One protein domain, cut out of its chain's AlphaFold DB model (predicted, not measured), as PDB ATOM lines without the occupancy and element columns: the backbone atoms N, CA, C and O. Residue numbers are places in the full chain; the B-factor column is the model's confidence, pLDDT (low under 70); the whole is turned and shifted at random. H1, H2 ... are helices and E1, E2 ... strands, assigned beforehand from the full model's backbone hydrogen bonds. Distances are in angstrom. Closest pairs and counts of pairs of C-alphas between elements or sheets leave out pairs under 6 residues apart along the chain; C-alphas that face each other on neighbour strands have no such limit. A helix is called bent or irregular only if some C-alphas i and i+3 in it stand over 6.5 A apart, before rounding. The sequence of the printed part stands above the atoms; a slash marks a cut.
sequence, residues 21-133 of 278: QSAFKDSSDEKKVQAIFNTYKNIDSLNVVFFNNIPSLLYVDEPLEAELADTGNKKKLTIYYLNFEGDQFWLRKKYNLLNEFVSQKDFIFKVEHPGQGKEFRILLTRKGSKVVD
ATOM      1  N   GLN A  21      47.267 -25.822  38.826       67.62
ATOM      2  CA  GLN A  21      47.477 -24.384  38.871       67.62
ATOM      3  C   GLN A  21      46.399 -23.709  38.030       67.62
ATOM      4  O   GLN A  21      46.608 -23.480  36.848       67.62
ATOM      5  N   SER A  22      45.252 -23.407  38.635       82.06
ATOM      6  CA  SER A  22      44.186 -22.651  37.988       82.06
ATOM      7  C   SER A  22      44.743 -21.331  37.459       82.06
ATOM      8  O   SER A  22      45.436 -20.597  38.159       82.06
ATOM      9  N   ALA A  23      44.442 -21.015  36.205       87.00
ATOM     10  CA  ALA A  23      44.655 -19.687  35.657       87.00
ATOM     11  C   ALA A  23      43.601 -18.693  36.150       87.00
ATOM     12  O   ALA A  23      43.723 -17.509  35.850       87.00
ATOM     13  N   PHE A  24      42.558 -19.146  36.848       89.88
ATOM     14  CA  PHE A  24      41.426 -18.329  37.266       89.88
ATOM     15  C   PHE A  24      41.316 -18.238  38.785       89.88
ATOM     16  O   PHE A  24      41.455 -19.233  39.493       89.88
ATOM     17  N   LYS A  25      40.957 -17.046  39.264       87.50
ATOM     18  CA  LYS A  25      40.697 -16.756  40.681       87.50
ATOM     19  C   LYS A  25      39.457 -17.475  41.224       87.50
ATOM     20  O   LYS A  25      39.368 -17.700  42.425       87.50
ATOM     21  N   ASP A  26      38.485 -17.784  40.361       84.62
ATOM     22  CA  ASP A  26      37.221 -18.428  40.729       84.62
ATOM     23  C   ASP A  26      37.069 -19.799  40.049       84.62
ATOM     24  O   ASP A  26      37.140 -19.938  38.827       84.62
ATOM     25  N   SER A  27      36.766 -20.815  40.860       85.69
ATOM     26  CA  SER A  27      36.413 -22.170  40.424       85.69
ATOM     27  C   SER A  27      35.223 -22.238  39.453       85.69
ATOM     28  O   SER A  27      35.066 -23.227  38.734       85.69
ATOM     29  N   SER A  28      34.355 -21.220  39.424       88.94
ATOM     30  CA  SER A  28      33.228 -21.154  38.493       88.94
ATOM     31  C   SER A  28      33.688 -21.051  37.036       88.94
ATOM     32  O   SER A  28      33.063 -21.657  36.162       88.94
ATOM     33  N   ASP A  29      34.806 -20.372  36.766       90.12
ATOM     34  CA  ASP A  29      35.377 -20.282  35.421       90.12
ATOM     35  C   ASP A  29      36.037 -21.600  35.005       90.12
ATOM     36  O   ASP A  29      35.850 -22.032  33.868       90.12
ATOM     37  N   GLU A  30      36.662 -22.327  35.933       89.75
ATOM     38  CA  GLU A  30      37.133 -23.696  35.675       89.75
ATOM     39  C   GLU A  30      35.980 -24.640  35.305       89.75
ATOM     40  O   GLU A  30      36.076 -25.415  34.353       89.75
ATOM     41  N   LYS A  31      34.825 -24.532  35.975       90.69
ATOM     42  CA  LYS A  31      33.628 -25.306  35.599       90.69
ATOM     43  C   LYS A  31      33.138 -24.966  34.188       90.69
ATOM     44  O   LYS A  31      32.723 -25.871  33.462       90.69
ATOM     45  N   LYS A  32      33.208 -23.695  33.771       92.44
ATOM     46  CA  LYS A  32      32.883 -23.290  32.389       92.44
ATOM     47  C   LYS A  32      33.875 -23.886  31.394       92.44
ATOM     48  O   LYS A  32      33.444 -24.413  30.373       92.44
ATOM     49  N   VAL A  33      35.173 -23.876  31.703       92.44
ATOM     50  CA  VAL A  33      36.207 -24.521  30.873       92.44
ATOM     51  C   VAL A  33      35.915 -26.013  30.707       92.44
ATOM     52  O   VAL A  33      35.908 -26.516  29.585       92.44
ATOM     53  N   GLN A  34      35.578 -26.713  31.790       92.00
ATOM     54  CA  GLN A  34      35.184 -28.123  31.718       92.00
ATOM     55  C   GLN A  34      33.935 -28.334  30.853       92.00
ATOM     56  O   GLN A  34      33.895 -29.255  30.037       92.00
ATOM     57  N   ALA A  35      32.931 -27.458  30.957       94.31
ATOM     58  CA  ALA A  35      31.746 -27.513  30.102       94.31
ATOM     59  C   ALA A  35      32.084 -27.334  28.607       94.31
ATOM     60  O   ALA A  35      31.513 -28.039  27.769       94.31
ATOM     61  N   ILE A  36      33.042 -26.462  28.264       94.81
ATOM     62  CA  ILE A  36      33.537 -26.284  26.887       94.81
ATOM     63  C   ILE A  36      34.122 -27.597  26.359       94.81
ATOM     64  O   ILE A  36      33.704 -28.061  25.300       94.81
ATOM     65  N   PHE A  37      35.033 -28.236  27.100       94.25
ATOM     66  CA  PHE A  37      35.660 -29.495  26.670       94.25
ATOM     67  C   PHE A  37      34.696 -30.689  26.640       94.25
ATOM     68  O   PHE A  37      34.830 -31.571  25.790       94.25
ATOM     69  N   ASN A  38      33.712 -30.721  27.540       93.88
ATOM     70  CA  ASN A  38      32.664 -31.742  27.532       93.88
ATOM     71  C   ASN A  38      31.741 -31.607  26.313       93.88
ATOM     72  O   ASN A  38      31.272 -32.617  25.782       93.88
ATOM     73  N   THR A  39      31.505 -30.372  25.861       95.44
ATOM     74  CA  THR A  39      30.673 -30.073  24.689       95.44
ATOM     75  C   THR A  39      31.436 -30.322  23.388       95.44
ATOM     76  O   THR A  39      30.961 -31.046  22.515       95.44
ATOM     77  N   TYR A  40      32.644 -29.770  23.259       93.00
ATOM     78  CA  TYR A  40      33.464 -29.860  22.050       93.00
ATOM     79  C   TYR A  40      34.547 -30.927  22.216       93.00
ATOM     80  O   TYR A  40      35.722 -30.647  22.460       93.00
ATOM     81  N   LYS A  41      34.133 -32.192  22.084       88.44
ATOM     82  CA  LYS A  41      34.993 -33.365  22.326       88.44
ATOM     83  C   LYS A  41      36.188 -33.485  21.372       88.44
ATOM     84  O   LYS A  41      37.087 -34.270  21.652       88.44
ATOM     85  N   ASN A  42      36.191 -32.745  20.270       86.25
ATOM     86  CA  ASN A  42      37.259 -32.695  19.274       86.25
ATOM     87  C   ASN A  42      38.295 -31.589  19.551       86.25
ATOM     88  O   ASN A  42      39.084 -31.285  18.668       86.25
ATOM     89  N   ILE A  43      38.273 -30.946  20.720       90.25
ATOM     90  CA  ILE A  43      39.285 -29.961  21.113       90.25
ATOM     91  C   ILE A  43      40.232 -30.601  22.132       90.25
ATOM     92  O   ILE A  43      39.795 -31.107  23.174       90.25
ATOM     93  N   ASP A  44      41.529 -30.546  21.838       88.19
ATOM     94  CA  ASP A  44      42.599 -31.041  22.710       88.19
ATOM     95  C   ASP A  44      43.038 -29.966  23.707       88.19
ATOM     96  O   ASP A  44      43.142 -30.211  24.913       88.19
ATOM     97  N   SER A  45      43.282 -28.757  23.200       91.06
ATOM     98  CA  SER A  45      43.689 -27.603  23.994       91.06
ATOM     99  C   SER A  45      43.232 -26.292  23.375       91.06
ATOM    100  O   SER A  45      42.988 -26.184  22.173       91.06
ATOM    101  N   LEU A  46      43.131 -25.276  24.226       93.50
ATOM    102  CA  LEU A  46      42.871 -23.903  23.823       93.50
ATOM    103  C   LEU A  46      43.980 -23.015  24.366       93.50
ATOM    104  O   LEU A  46      44.382 -23.173  25.519       93.50
ATOM    105  N   ASN A  47      44.442 -22.054  23.573       91.75
ATOM    106  CA  ASN A  47      45.329 -21.007  24.068       91.75
ATOM    107  C   ASN A  47      44.707 -19.645  23.806       91.75
ATOM    108  O   ASN A  47      44.544 -19.256  22.651       91.75
ATOM    109  N   VAL A  48      44.396 -18.911  24.873       92.25
ATOM    110  CA  VAL A  48      43.976 -17.512  24.761       92.25
ATOM    111  C   VAL A  48      45.198 -16.632  24.960       92.25
ATOM    112  O   VAL A  48      45.787 -16.649  26.039       92.25
ATOM    113  N   VAL A  49      45.598 -15.893  23.928       89.56
ATOM    114  CA  VAL A  49      46.763 -15.001  23.965       89.56
ATOM    115  C   VAL A  49      46.321 -13.580  24.251       89.56
ATOM    116  O   VAL A  49      45.384 -13.062  23.633       89.56
ATOM    117  N   PHE A  50      47.040 -12.949  25.168       87.88
ATOM    118  CA  PHE A  50      46.828 -11.582  25.596       87.88
ATOM    119  C   PHE A  50      47.989 -10.712  25.133       87.88
ATOM    120  O   PHE A  50      49.146 -11.036  25.385       87.88
ATOM    121  N   PHE A  51      47.673  -9.568  24.531       84.62
ATOM    122  CA  PHE A  51      48.631  -8.485  24.313       84.62
ATOM    123  C   PHE A  51      48.209  -7.311  25.177       84.62
ATOM    124  O   PHE A  51      47.064  -6.870  25.093       84.62
ATOM    125  N   ASN A  52      49.116  -6.819  26.024       83.50
ATOM    126  CA  ASN A  52      48.827  -5.726  26.956       83.50
ATOM    127  C   ASN A  52      47.522  -5.963  27.737       83.50
ATOM    128  O   ASN A  52      46.671  -5.080  27.808       83.50
ATOM    129  N   ASN A  53      47.351  -7.174  28.286       84.00
ATOM    130  CA  ASN A  53      46.172  -7.574  29.065       84.00
ATOM    131  C   ASN A  53      44.839  -7.622  28.288       84.00
ATOM    132  O   ASN A  53      43.783  -7.782  28.898       84.00
ATOM    133  N   ILE A  54      44.868  -7.552  26.953       86.81
ATOM    134  CA  ILE A  54      43.685  -7.669  26.092       86.81
ATOM    135  C   ILE A  54      43.709  -9.027  25.375       86.81
ATOM    136  O   ILE A  54      44.664  -9.296  24.631       86.81
ATOM    137  N   PRO A  55      42.679  -9.883  25.542       89.00
ATOM    138  CA  PRO A  55      42.589 -11.136  24.801       89.00
ATOM    139  C   PRO A  55      42.466 -10.821  23.311       89.00
ATOM    140  O   PRO A  55      41.577 -10.083  22.886       89.00
ATOM    141  N   SER A  56      43.386 -11.351  22.514       88.69
ATOM    142  CA  SER A  56      43.519 -10.963  21.107       88.69
ATOM    143  C   SER A  56      43.505 -12.147  20.158       88.69
ATOM    144  O   SER A  56      42.975 -12.019  19.058       88.69
ATOM    145  N   LEU A  57      44.051 -13.295  20.566       90.31
ATOM    146  CA  LEU A  57      44.043 -14.518  19.765       90.31
ATOM    147  C   LEU A  57      43.485 -15.674  20.579       90.31
ATOM    148  O   LEU A  57      43.738 -15.786  21.779       90.31
ATOM    149  N   LEU A  58      42.791 -16.565  19.892       92.06
ATOM    150  CA  LEU A  58      42.394 -17.865  20.393       92.06
ATOM    151  C   LEU A  58      42.915 -18.929  19.431       92.06
ATOM    152  O   LEU A  58      42.504 -18.993  18.275       92.06
ATOM    153  N   TYR A  59      43.802 -19.773  19.936       90.56
ATOM    154  CA  TYR A  59      44.279 -20.966  19.255       90.56
ATOM    155  C   TYR A  59      43.402 -22.133  19.699       90.56
ATOM    156  O   TYR A  59      43.281 -22.385  20.901       90.56
ATOM    157  N   VAL A  60      42.792 -22.820  18.741       90.62
ATOM    158  CA  VAL A  60      42.014 -24.040  18.957       90.62
ATOM    159  C   VAL A  60      42.798 -25.201  18.365       90.62
ATOM    160  O   VAL A  60      42.928 -25.297  17.143       90.62
ATOM    161  N   ASP A  61      43.331 -26.054  19.236       88.12
ATOM    162  CA  ASP A  61      44.042 -27.266  18.842       88.12
ATOM    163  C   ASP A  61      43.045 -28.427  18.743       88.12
ATOM    164  O   ASP A  61      42.439 -28.832  19.741       88.12
ATOM    165  N   GLU A  62      42.885 -28.965  17.539       82.62
ATOM    166  CA  GLU A  62      42.068 -30.141  17.232       82.62
ATOM    167  C   GLU A  62      43.006 -31.335  16.919       82.62
ATOM    168  O   GLU A  62      44.061 -31.144  16.287       82.62
ATOM    169  N   PRO A  63      42.659 -32.572  17.328       70.75
ATOM    170  CA  PRO A  63      43.375 -33.760  16.887       70.75
ATOM    171  C   PRO A  63      43.218 -33.895  15.365       70.75
ATOM    172  O   PRO A  63      42.180 -33.530  14.809       70.75
ATOM    173  N   LEU A  64      44.253 -34.383  14.670       63.12
ATOM    174  CA  LEU A  64      44.168 -34.561  13.218       63.12
ATOM    175  C   LEU A  64      43.071 -35.548  12.834       63.12
ATOM    176  O   LEU A  64      42.866 -36.574  13.480       63.12
ATOM    177  N   GLU A  65      42.434 -35.250  11.708       57.72
ATOM    178  CA  GLU A  65      41.655 -36.228  10.962       57.72
ATOM    179  C   GLU A  65      42.605 -37.363  10.531       57.72
ATOM    180  O   GLU A  65      43.725 -37.105  10.084       57.72
ATOM    181  N   ALA A  66      42.185 -38.622  10.722       53.28
ATOM    182  CA  ALA A  66      43.041 -39.810  10.598       53.28
ATOM    183  C   ALA A  66      43.775 -39.921   9.244       53.28
ATOM    184  O   ALA A  66      44.850 -40.507   9.177       53.28
ATOM    185  N   GLU A  67      43.231 -39.309   8.192       52.03
ATOM    186  CA  GLU A  67      43.784 -39.303   6.832       52.03
ATOM    187  C   GLU A  67      45.055 -38.448   6.666       52.03
ATOM    188  O   GLU A  67      45.769 -38.597   5.680       52.03
ATOM    189  N   LEU A  68      45.374 -37.563   7.617       51.09
ATOM    190  CA  LEU A  68      46.522 -36.646   7.531       51.09
ATOM    191  C   LEU A  68      47.697 -37.036   8.447       51.09
ATOM    192  O   LEU A  68      48.733 -36.363   8.434       51.09
ATOM    193  N   ALA A  69      47.557 -38.119   9.222       51.88
ATOM    194  CA  ALA A  69      48.551 -38.577  10.197       51.88
ATOM    195  C   ALA A  69      49.921 -38.912   9.568       51.88
ATOM    196  O   ALA A  69      50.956 -38.706  10.204       51.88
ATOM    197  N   ASP A  70      49.934 -39.335   8.302       50.72
ATOM    198  CA  ASP A  70      51.144 -39.765   7.586       50.72
ATOM    199  C   ASP A  70      52.027 -38.605   7.087       50.72
ATOM    200  O   ASP A  70      53.143 -38.825   6.621       50.72
ATOM    201  N   THR A  71      51.580 -37.350   7.217       55.41
ATOM    202  CA  THR A  71      52.317 -36.167   6.721       55.41
ATOM    203  C   THR A  71      53.235 -35.513   7.761       55.41
ATOM    204  O   THR A  71      53.853 -34.484   7.493       55.41
ATOM    205  N   GLY A  72      53.347 -36.080   8.968       45.88
ATOM    206  CA  GLY A  72      54.249 -35.594  10.023       45.88
ATOM    207  C   GLY A  72      53.788 -34.325  10.755       45.88
ATOM    208  O   GLY A  72      54.331 -34.001  11.816       45.88
ATOM    209  N   ASN A  73      52.751 -33.640  10.267       47.53
ATOM    210  CA  ASN A  73      52.050 -32.611  11.029       47.53
ATOM    211  C   ASN A  73      51.215 -33.284  12.119       47.53
ATOM    212  O   ASN A  73      50.439 -34.186  11.832       47.53
ATOM    213  N   LYS A  74      51.403 -32.878  13.382       54.38
ATOM    214  CA  LYS A  74      50.842 -33.591  14.545       54.38
ATOM    215  C   LYS A  74      49.549 -33.007  15.116       54.38
ATOM    216  O   LYS A  74      48.948 -33.677  15.952       54.38
ATOM    217  N   LYS A  75      49.105 -31.807  14.704       60.16
ATOM    218  CA  LYS A  75      47.836 -31.190  15.152       60.16
ATOM    219  C   LYS A  75      47.229 -30.267  14.094       60.16
ATOM    220  O   LYS A  75      47.976 -29.597  13.383       60.16
ATOM    221  N   LYS A  76      45.894 -30.180  14.037       69.56
ATOM    222  CA  LYS A  76      45.190 -29.124  13.297       69.56
ATOM    223  C   LYS A  76      45.022 -27.931  14.225       69.56
ATOM    224  O   LYS A  76      44.353 -28.025  15.249       69.56
ATOM    225  N   LEU A  77      45.643 -26.815  13.868       77.31
ATOM    226  CA  LEU A  77      45.569 -25.581  14.636       77.31
ATOM    227  C   LEU A  77      44.697 -24.571  13.893       77.31
ATOM    228  O   LEU A  77      45.000 -24.207  12.762       77.31
ATOM    229  N   THR A  78      43.625 -24.106  14.533       84.44
ATOM    230  CA  THR A  78      42.817 -22.987  14.024       84.44
ATOM    231  C   THR A  78      43.068 -21.748  14.874       84.44
ATOM    232  O   THR A  78      42.990 -21.818  16.099       84.44
ATOM    233  N   ILE A  79      43.338 -20.610  14.234       86.38
ATOM    234  CA  ILE A  79      43.587 -19.330  14.906       86.38
ATOM    235  C   ILE A  79      42.385 -18.410  14.681       86.38
ATOM    236  O   ILE A  79      41.980 -18.189  13.543       86.38
ATOM    237  N   TYR A  80      41.834 -17.858  15.764       89.62
ATOM    238  CA  TYR A  80      40.800 -16.825  15.734       89.62
ATOM    239  C   TYR A  80      41.345 -15.515  16.307       89.62
ATOM    240  O   TYR A  80      41.798 -15.472  17.453       89.62
ATOM    241  N   TYR A  81      41.231 -14.428  15.554       90.06
ATOM    242  CA  TYR A  81      41.486 -13.070  16.022       90.06
ATOM    243  C   TYR A  81      40.251 -12.532  16.743       90.06
ATOM    244  O   TYR A  81      39.209 -12.270  16.143       90.06
ATOM    245  N   LEU A  82      40.364 -12.339  18.054       90.69
ATOM    246  CA  LEU A  82      39.236 -11.962  18.908       90.69
ATOM    247  C   LEU A  82      38.746 -10.525  18.673       90.69
ATOM    248  O   LEU A  82      37.614 -10.192  19.011       90.69
ATOM    249  N   ASN A  83      39.567  -9.689  18.035       89.25
ATOM    250  CA  ASN A  83      39.216  -8.331  17.617       89.25
ATOM    251  C   ASN A  83      38.659  -8.241  16.182       89.25
ATOM    252  O   ASN A  83      38.289  -7.149  15.747       89.25
ATOM    253  N   PHE A  84      38.601  -9.351  15.440       91.56
ATOM    254  CA  PHE A  84      38.052  -9.393  14.089       91.56
ATOM    255  C   PHE A  84      36.640  -9.986  14.089       91.56
ATOM    256  O   PHE A  84      36.418 -11.124  14.500       91.56
ATOM    257  N   GLU A  85      35.668  -9.234  13.573       93.00
ATOM    258  CA  GLU A  85      34.253  -9.624  13.609       93.00
ATOM    259  C   GLU A  85      33.971 -10.882  12.775       93.00
ATOM    260  O   GLU A  85      33.088 -11.662  13.129       93.00
ATOM    261  N   GLY A  86      34.748 -11.125  11.712       92.81
ATOM    262  CA  GLY A  86      34.645 -12.352  10.921       92.81
ATOM    263  C   GLY A  86      35.019 -13.603  11.710       92.81
ATOM    264  O   GLY A  86      34.327 -14.613  11.610       92.81
ATOM    265  N   ASP A  87      36.049 -13.534  12.553       92.50
ATOM    266  CA  ASP A  87      36.398 -14.644  13.443       92.50
ATOM    267  C   ASP A  87      35.402 -14.827  14.564       92.50
ATOM    268  O   ASP A  87      35.027 -15.956  14.859       92.50
ATOM    269  N   GLN A  88      34.918 -13.735  15.153       93.38
ATOM    270  CA  GLN A  88      33.853 -13.811  16.151       93.38
ATOM    271  C   GLN A  88      32.580 -14.441  15.566       93.38
ATOM    272  O   GLN A  88      31.912 -15.227  16.237       93.38
ATOM    273  N   PHE A  89      32.257 -14.156  14.301       93.38
ATOM    274  CA  PHE A  89      31.147 -14.796  13.596       93.38
ATOM    275  C   PHE A  89      31.343 -16.314  13.474       93.38
ATOM    276  O   PHE A  89      30.453 -17.080  13.852       93.38
ATOM    277  N   TRP A  90      32.505 -16.767  12.990       92.31
ATOM    278  CA  TRP A  90      32.791 -18.198  12.853       92.31
ATOM    279  C   TRP A  90      32.901 -18.907  14.201       92.31
ATOM    280  O   TRP A  90      32.356 -20.002  14.354       92.31
ATOM    281  N   LEU A  91      33.536 -18.273  15.187       92.94
ATOM    282  CA  LEU A  91      33.667 -18.796  16.541       92.94
ATOM    283  C   LEU A  91      32.294 -18.955  17.193       92.94
ATOM    284  O   LEU A  91      32.015 -20.007  17.750       92.94
ATOM    285  N   ARG A  92      31.395 -17.975  17.059       94.00
ATOM    286  CA  ARG A  92      30.011 -18.095  17.540       94.00
ATOM    287  C   ARG A  92      29.256 -19.225  16.843       94.00
ATOM    288  O   ARG A  92      28.532 -19.969  17.494       94.00
ATOM    289  N   LYS A  93      29.435 -19.370  15.528       92.00
ATOM    290  CA  LYS A  93      28.742 -20.390  14.731       92.00
ATOM    291  C   LYS A  93      29.227 -21.813  15.029       92.00
ATOM    292  O   LYS A  93      28.409 -22.726  15.056       92.00
ATOM    293  N   LYS A  94      30.536 -22.009  15.220       91.31
ATOM    294  CA  LYS A  94      31.159 -23.330  15.432       91.31
ATOM    295  C   LYS A  94      31.283 -23.694  16.915       91.31
ATOM    296  O   LYS A  94      31.084 -24.847  17.277       91.31
ATOM    297  N   TYR A  95      31.591 -22.715  17.763       94.00
ATOM    298  CA  TYR A  95      31.958 -22.883  19.168       94.00
ATOM    299  C   TYR A  95      31.307 -21.815  20.070       94.00
ATOM    300  O   TYR A  95      32.000 -21.094  20.787       94.00
ATOM    301  N   ASN A  96      29.971 -21.707  20.073       94.62
ATOM    302  CA  ASN A  96      29.246 -20.643  20.790       94.62
ATOM    303  C   ASN A  96      29.647 -20.495  22.273       94.62
ATOM    304  O   ASN A  96      29.997 -19.399  22.699       94.62
ATOM    305  N   LEU A  97      29.688 -21.596  23.036       94.38
ATOM    306  CA  LEU A  97      30.143 -21.571  24.440       94.38
ATOM    307  C   LEU A  97      31.573 -21.025  24.606       94.38
ATOM    308  O   LEU A  97      31.865 -20.331  25.575       94.38
ATOM    309  N   LEU A  98      32.471 -21.328  23.662       93.81
ATOM    310  CA  LEU A  98      33.842 -20.821  23.692       93.81
ATOM    311  C   LEU A  98      33.876 -19.327  23.366       93.81
ATOM    312  O   LEU A  98      34.573 -18.581  24.047       93.81
ATOM    313  N   ASN A  99      33.086 -18.886  22.380       94.88
ATOM    314  CA  ASN A  99      32.902 -17.468  22.077       94.88
ATOM    315  C   ASN A  99      32.420 -16.702  23.318       94.88
ATOM    316  O   ASN A  99      33.036 -15.722  23.720       94.88
ATOM    317  N   GLU A 100      31.345 -17.164  23.959       93.25
ATOM    318  CA  GLU A 100      30.804 -16.552  25.180       93.25
ATOM    319  C   GLU A 100      31.830 -16.492  26.314       93.25
ATOM    320  O   GLU A 100      31.865 -15.512  27.055       93.25
ATOM    321  N   PHE A 101      32.680 -17.512  26.441       92.56
ATOM    322  CA  PHE A 101      33.724 -17.555  27.456       92.56
ATOM    323  C   PHE A 101      34.815 -16.502  27.230       92.56
ATOM    324  O   PHE A 101      35.127 -15.743  28.147       92.56
ATOM    325  N   VAL A 102      35.366 -16.408  26.016       91.50
ATOM    326  CA  VAL A 102      36.489 -15.496  25.720       91.50
ATOM    327  C   VAL A 102      36.061 -14.045  25.486       91.50
ATOM    328  O   VAL A 102      36.892 -13.145  25.590       91.50
ATOM    329  N   SER A 103      34.781 -13.786  25.196       89.19
ATOM    330  CA  SER A 103      34.241 -12.431  24.990       89.19
ATOM    331  C   SER A 103      33.795 -11.728  26.288       89.19
ATOM    332  O   SER A 103      33.198 -10.650  26.224       89.19
ATOM    333  N   GLN A 104      34.030 -12.309  27.469       87.12
ATOM    334  CA  GLN A 104      33.626 -11.702  28.744       87.12
ATOM    335  C   GLN A 104      34.392 -10.392  28.992       87.12
ATOM    336  O   GLN A 104      35.620 -10.358  28.950       87.12
ATOM    337  N   LYS A 105      33.674  -9.299  29.285       80.75
ATOM    338  CA  LYS A 105      34.275  -7.960  29.473       80.75
ATOM    339  C   LYS A 105      35.319  -7.911  30.591       80.75
ATOM    340  O   LYS A 105      36.234  -7.099  30.548       80.75
ATOM    341  N   ASP A 106      35.161  -8.766  31.589       81.31
ATOM    342  CA  ASP A 106      35.995  -8.874  32.779       81.31
ATOM    343  C   ASP A 106      36.952 -10.075  32.730       81.31
ATOM    344  O   ASP A 106      37.540 -10.425  33.753       81.31
ATOM    345  N   PHE A 107      37.133 -10.698  31.557       84.88
ATOM    346  CA  PHE A 107      37.895 -11.941  31.419       84.88
ATOM    347  C   PHE A 107      39.298 -11.840  32.023       84.88
ATOM    348  O   PHE A 107      39.692 -12.697  32.804       84.88
ATOM    349  N   ILE A 108      40.017 -10.748  31.752       84.06
ATOM    350  CA  ILE A 108      41.356 -10.524  32.309       84.06
ATOM    351  C   ILE A 108      41.366 -10.420  33.840       84.06
ATOM    352  O   ILE A 108      42.294 -10.893  34.489       84.06
ATOM    353  N   PHE A 109      40.333  -9.835  34.448       84.81
ATOM    354  CA  PHE A 109      40.286  -9.644  35.899       84.81
ATOM    355  C   PHE A 109      40.044 -10.951  36.655       84.81
ATOM    356  O   PHE A 109      40.366 -11.029  37.845       84.81
ATOM    357  N   LYS A 110      39.531 -11.970  35.962       85.81
ATOM    358  CA  LYS A 110      39.351 -13.332  36.474       85.81
ATOM    359  C   LYS A 110      40.648 -14.132  36.477       85.81
ATOM    360  O   LYS A 110      40.722 -15.126  37.187       85.81
ATOM    361  N   VAL A 111      41.664 -13.689  35.734       86.12
ATOM    362  CA  VAL A 111      42.950 -14.381  35.618       86.12
ATOM    363  C   VAL A 111      43.770 -14.183  36.887       86.12
ATOM    364  O   VAL A 111      43.944 -13.062  37.372       86.12
ATOM    365  N   GLU A 112      44.265 -15.280  37.437       80.62
ATOM    366  CA  GLU A 112      45.208 -15.303  38.544       80.62
ATOM    367  C   GLU A 112      46.613 -14.954  38.024       80.62
ATOM    368  O   GLU A 112      47.084 -15.548  37.062       80.62
ATOM    369  N   HIS A 113      47.261 -13.956  38.638       74.94
ATOM    370  CA  HIS A 113      48.570 -13.426  38.220       74.94
ATOM    371  C   HIS A 113      48.658 -13.101  36.711       74.94
ATOM    372  O   HIS A 113      49.459 -13.705  35.998       74.94
ATOM    373  N   PRO A 114      47.854 -12.149  36.193       74.88
ATOM    374  CA  PRO A 114      47.965 -11.754  34.792       74.88
ATOM    375  C   PRO A 114      49.393 -11.266  34.514       74.88
ATOM    376  O   PRO A 114      49.953 -10.503  35.309       74.88
ATOM    377  N   GLY A 115      49.985 -11.718  33.404       68.50
ATOM    378  CA  GLY A 115      51.358 -11.372  33.042       68.50
ATOM    379  C   GLY A 115      51.574  -9.856  33.090       68.50
ATOM    380  O   GLY A 115      50.760  -9.083  32.583       68.50
ATOM    381  N   GLN A 116      52.657  -9.400  33.728       65.94
ATOM    382  CA  GLN A 116      52.924  -7.969  33.913       65.94
ATOM    383  C   GLN A 116      53.288  -7.291  32.581       65.94
ATOM    384  O   GLN A 116      54.458  -7.174  32.220       65.94
ATOM    385  N   GLY A 117      52.275  -6.859  31.823       59.34
ATOM    386  CA  GLY A 117      52.414  -5.962  30.668       59.34
ATOM    387  C   GLY A 117      53.132  -6.544  29.445       59.34
ATOM    388  O   GLY A 117      53.453  -5.798  28.525       59.34
ATOM    389  N   LYS A 118      53.388  -7.855  29.416       73.25
ATOM    390  CA  LYS A 118      53.976  -8.577  28.277       73.25
ATOM    391  C   LYS A 118      52.944  -9.511  27.656       73.25
ATOM    392  O   LYS A 118      51.916  -9.798  28.261       73.25
ATOM    393  N   GLU A 119      53.218  -9.965  26.437       84.00
ATOM    394  CA  GLU A 119      52.455 -11.051  25.828       84.00
ATOM    395  C   GLU A 119      52.498 -12.290  26.733       84.00
ATOM    396  O   GLU A 119      53.575 -12.776  27.085       84.00
ATOM    397  N   PHE A 120      51.327 -12.800  27.102       86.12
ATOM    398  CA  PHE A 120      51.175 -14.052  27.839       86.12
ATOM    399  C   PHE A 120      49.985 -14.825  27.278       86.12
ATOM    400  O   PHE A 120      49.164 -14.285  26.527       86.12
ATOM    401  N   ARG A 121      49.869 -16.100  27.641       88.38
ATOM    402  CA  ARG A 121      48.712 -16.909  27.256       88.38
ATOM    403  C   ARG A 121      48.145 -17.689  28.421       88.38
ATOM    404  O   ARG A 121      48.862 -18.055  29.347       88.38
ATOM    405  N   ILE A 122      46.865 -18.003  28.322       90.88
ATOM    406  CA  ILE A 122      46.201 -18.970  29.187       90.88
ATOM    407  C   ILE A 122      46.033 -20.252  28.384       90.88
ATOM    408  O   ILE A 122      45.345 -20.249  27.360       90.88
ATOM    409  N   LEU A 123      46.670 -21.332  28.835       91.44
ATOM    410  CA  LEU A 123      46.435 -22.670  28.303       91.44
ATOM    411  C   LEU A 123      45.243 -23.277  29.039       91.44
ATOM    412  O   LEU A 123      45.270 -23.389  30.262       91.44
ATOM    413  N   LEU A 124      44.237 -23.723  28.295       92.81
ATOM    414  CA  LEU A 124      43.100 -24.478  28.810       92.81
ATOM    415  C   LEU A 124      43.180 -25.910  28.286       92.81
ATOM    416  O   LEU A 124      43.415 -26.134  27.095       92.81
ATOM    417  N   THR A 125      42.959 -26.876  29.169       90.88
ATOM    418  CA  THR A 125      42.890 -28.304  28.841       90.88
ATOM    419  C   THR A 125      41.757 -28.962  29.620       90.88
ATOM    420  O   THR A 125      41.264 -28.414  30.604       90.88
ATOM    421  N   ARG A 126      41.415 -30.204  29.265       88.62
ATOM    422  CA  ARG A 126      40.491 -31.035  30.062       88.62
ATOM    423  C   ARG A 126      40.925 -31.224  31.516       88.62
ATOM    424  O   ARG A 126      40.095 -31.492  32.371       88.62
ATOM    425  N   LYS A 127      42.225 -31.128  31.804       86.06
ATOM    426  CA  LYS A 127      42.772 -31.351  33.149       86.06
ATOM    427  C   LYS A 127      42.784 -30.084  34.010       86.06
ATOM    428  O   LYS A 127      43.054 -30.183  35.198       86.06
ATOM    429  N   GLY A 128      42.500 -28.923  33.422       86.94
ATOM    430  CA  GLY A 128      42.557 -27.618  34.079       86.94
ATOM    431  C   GLY A 128      43.173 -26.555  33.176       86.94
ATOM    432  O   GLY A 128      43.524 -26.822  32.016       86.94
ATOM    433  N   SER A 129      43.310 -25.348  33.714       90.88
ATOM    434  CA  SER A 129      43.968 -24.229  33.047       90.88
ATOM    435  C   SER A 129      45.358 -23.943  33.623       90.88
ATOM    436  O   SER A 129      45.750 -24.584  34.588       90.88
ATOM    437  N   LYS A 130      46.139 -23.059  32.984       90.00
ATOM    438  CA  LYS A 130      47.352 -22.436  33.549       90.00
ATOM    439  C   LYS A 130      47.741 -21.165  32.790       90.00
ATOM    440  O   LYS A 130      47.574 -21.097  31.569       90.00
ATOM    441  N   VAL A 131      48.323 -20.191  33.490       88.00
ATOM    442  CA  VAL A 131      48.998 -19.045  32.857       88.00
ATOM    443  C   VAL A 131      50.369 -19.489  32.346       88.00
ATOM    444  O   VAL A 131      51.088 -20.239  33.004       88.00
ATOM    445  N   VAL A 132      50.721 -19.066  31.135       85.81
ATOM    446  CA  VAL A 132      52.002 -19.346  30.490       85.81
ATOM    447  C   VAL A 132      52.590 -18.030  29.996       85.81
ATOM    448  O   VAL A 132      52.130 -17.464  29.002       85.81
ATOM    449  N   ASP A 133      53.665 -17.592  30.647       74.69
ATOM    450  CA  ASP A 133      54.418 -16.372  30.317       74.69
ATOM    451  C   ASP A 133      55.354 -16.575  29.113       74.69
ATOM    452  O   ASP A 133      56.545 -16.258  29.134       74.69
TER     453      ASP A 133
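This is residues 21 to 133 of the 278 residues of an uncharacterized protein of Sphingobacterium athyrii (UniProt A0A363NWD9). A twisted five-stranded sheet forms a wall with helices H1, H3 and H4 over one face and the other face bare. The loop between E2 and E3, with the small helix H2, reaches out as an arm beyond one end of the sheet. The 113 printed residues have five named helices and five named strands in the order H1 E1 E2 H2 E3 H3 H4 H5 E4 E5; the sheet is antiparallel, in the order E3 E2 E1 E4 E5, and the class is mixed, helices and strands. The whole is compact, with a radius of gyration of the C-alphas of 14.1 A and spans of 42 by 30 by 26 A.

H1, residues 27 to 39, begins at C-alpha 27 (36.413, -22.170, 40.424) and is 18.5 A long. E1, residues 45 to 51, is 19.7 A and E2, residues 54 to 62, is 24.2 A. H2, residues 66 to 71, is irregular: C-alphas 67 and 70 are 7.4 A apart. E3, residues 76 to 81, is 16.7 A. H3, residues 85 to 94, is 14.2 A; H4 is residues 96 to 102 and H5 residues 107 to 110. E4, residues 120 to 125, is 16.5 A, and E5, residues 128 to 132, ends at C-alpha 132 (52.002, -19.346, 30.490).

E1 and E2 form a hairpin, with N 49 and O 57 2.8 A apart, within hydrogen-bond range. So are N 60 and O 78 of E2 and E3, 2.8 A, and N 124 and O 46 of E4 and E1, 2.8 A. E4 and E5 form a hairpin, with N 132 and O 121 at 2.8 A. H1 and H3 are on one face of this sheet, in two layers, helices over one face. H1 lies over E4 and E5 at a height of 9.0 A; its closest C-alphas to E5 are Glu 30 and Gly 128, 6.9 A. The closest C-alphas of H3 and E3 are Tyr 80 and Asp 87, 5.4 A. H3 and H4 touch at Arg 92 and Asn 99, their closest C-alphas, 5.4 A, at a steep tilt of 50 degrees, opposite ways. H1, with residues 32 to 36 alone, only just touches H4, with 3 pairs of C-alphas within 8 A, the closest Ile 36 and Leu 97 at 6.3 A. H4 and H5 only graze the sheet, and H2 is not on it. Every O i to N i+4 pair is within hydrogen-bond range in H1, H3 and H4; H2 has 0 of 2, beside 1 of 3 O i to N i+3 pairs, and H5 is too short for such a pair.

The C-alphas farthest apart, Asp 70 and Phe 109, are 42.7 A apart. The printed part has no cut and no long link; H5 to E4, with 9 residues between, is short. Mean pLDDT of the printed part is 83.8, and it is under 70 at residues 21, 64 to 76 and 115 to 117.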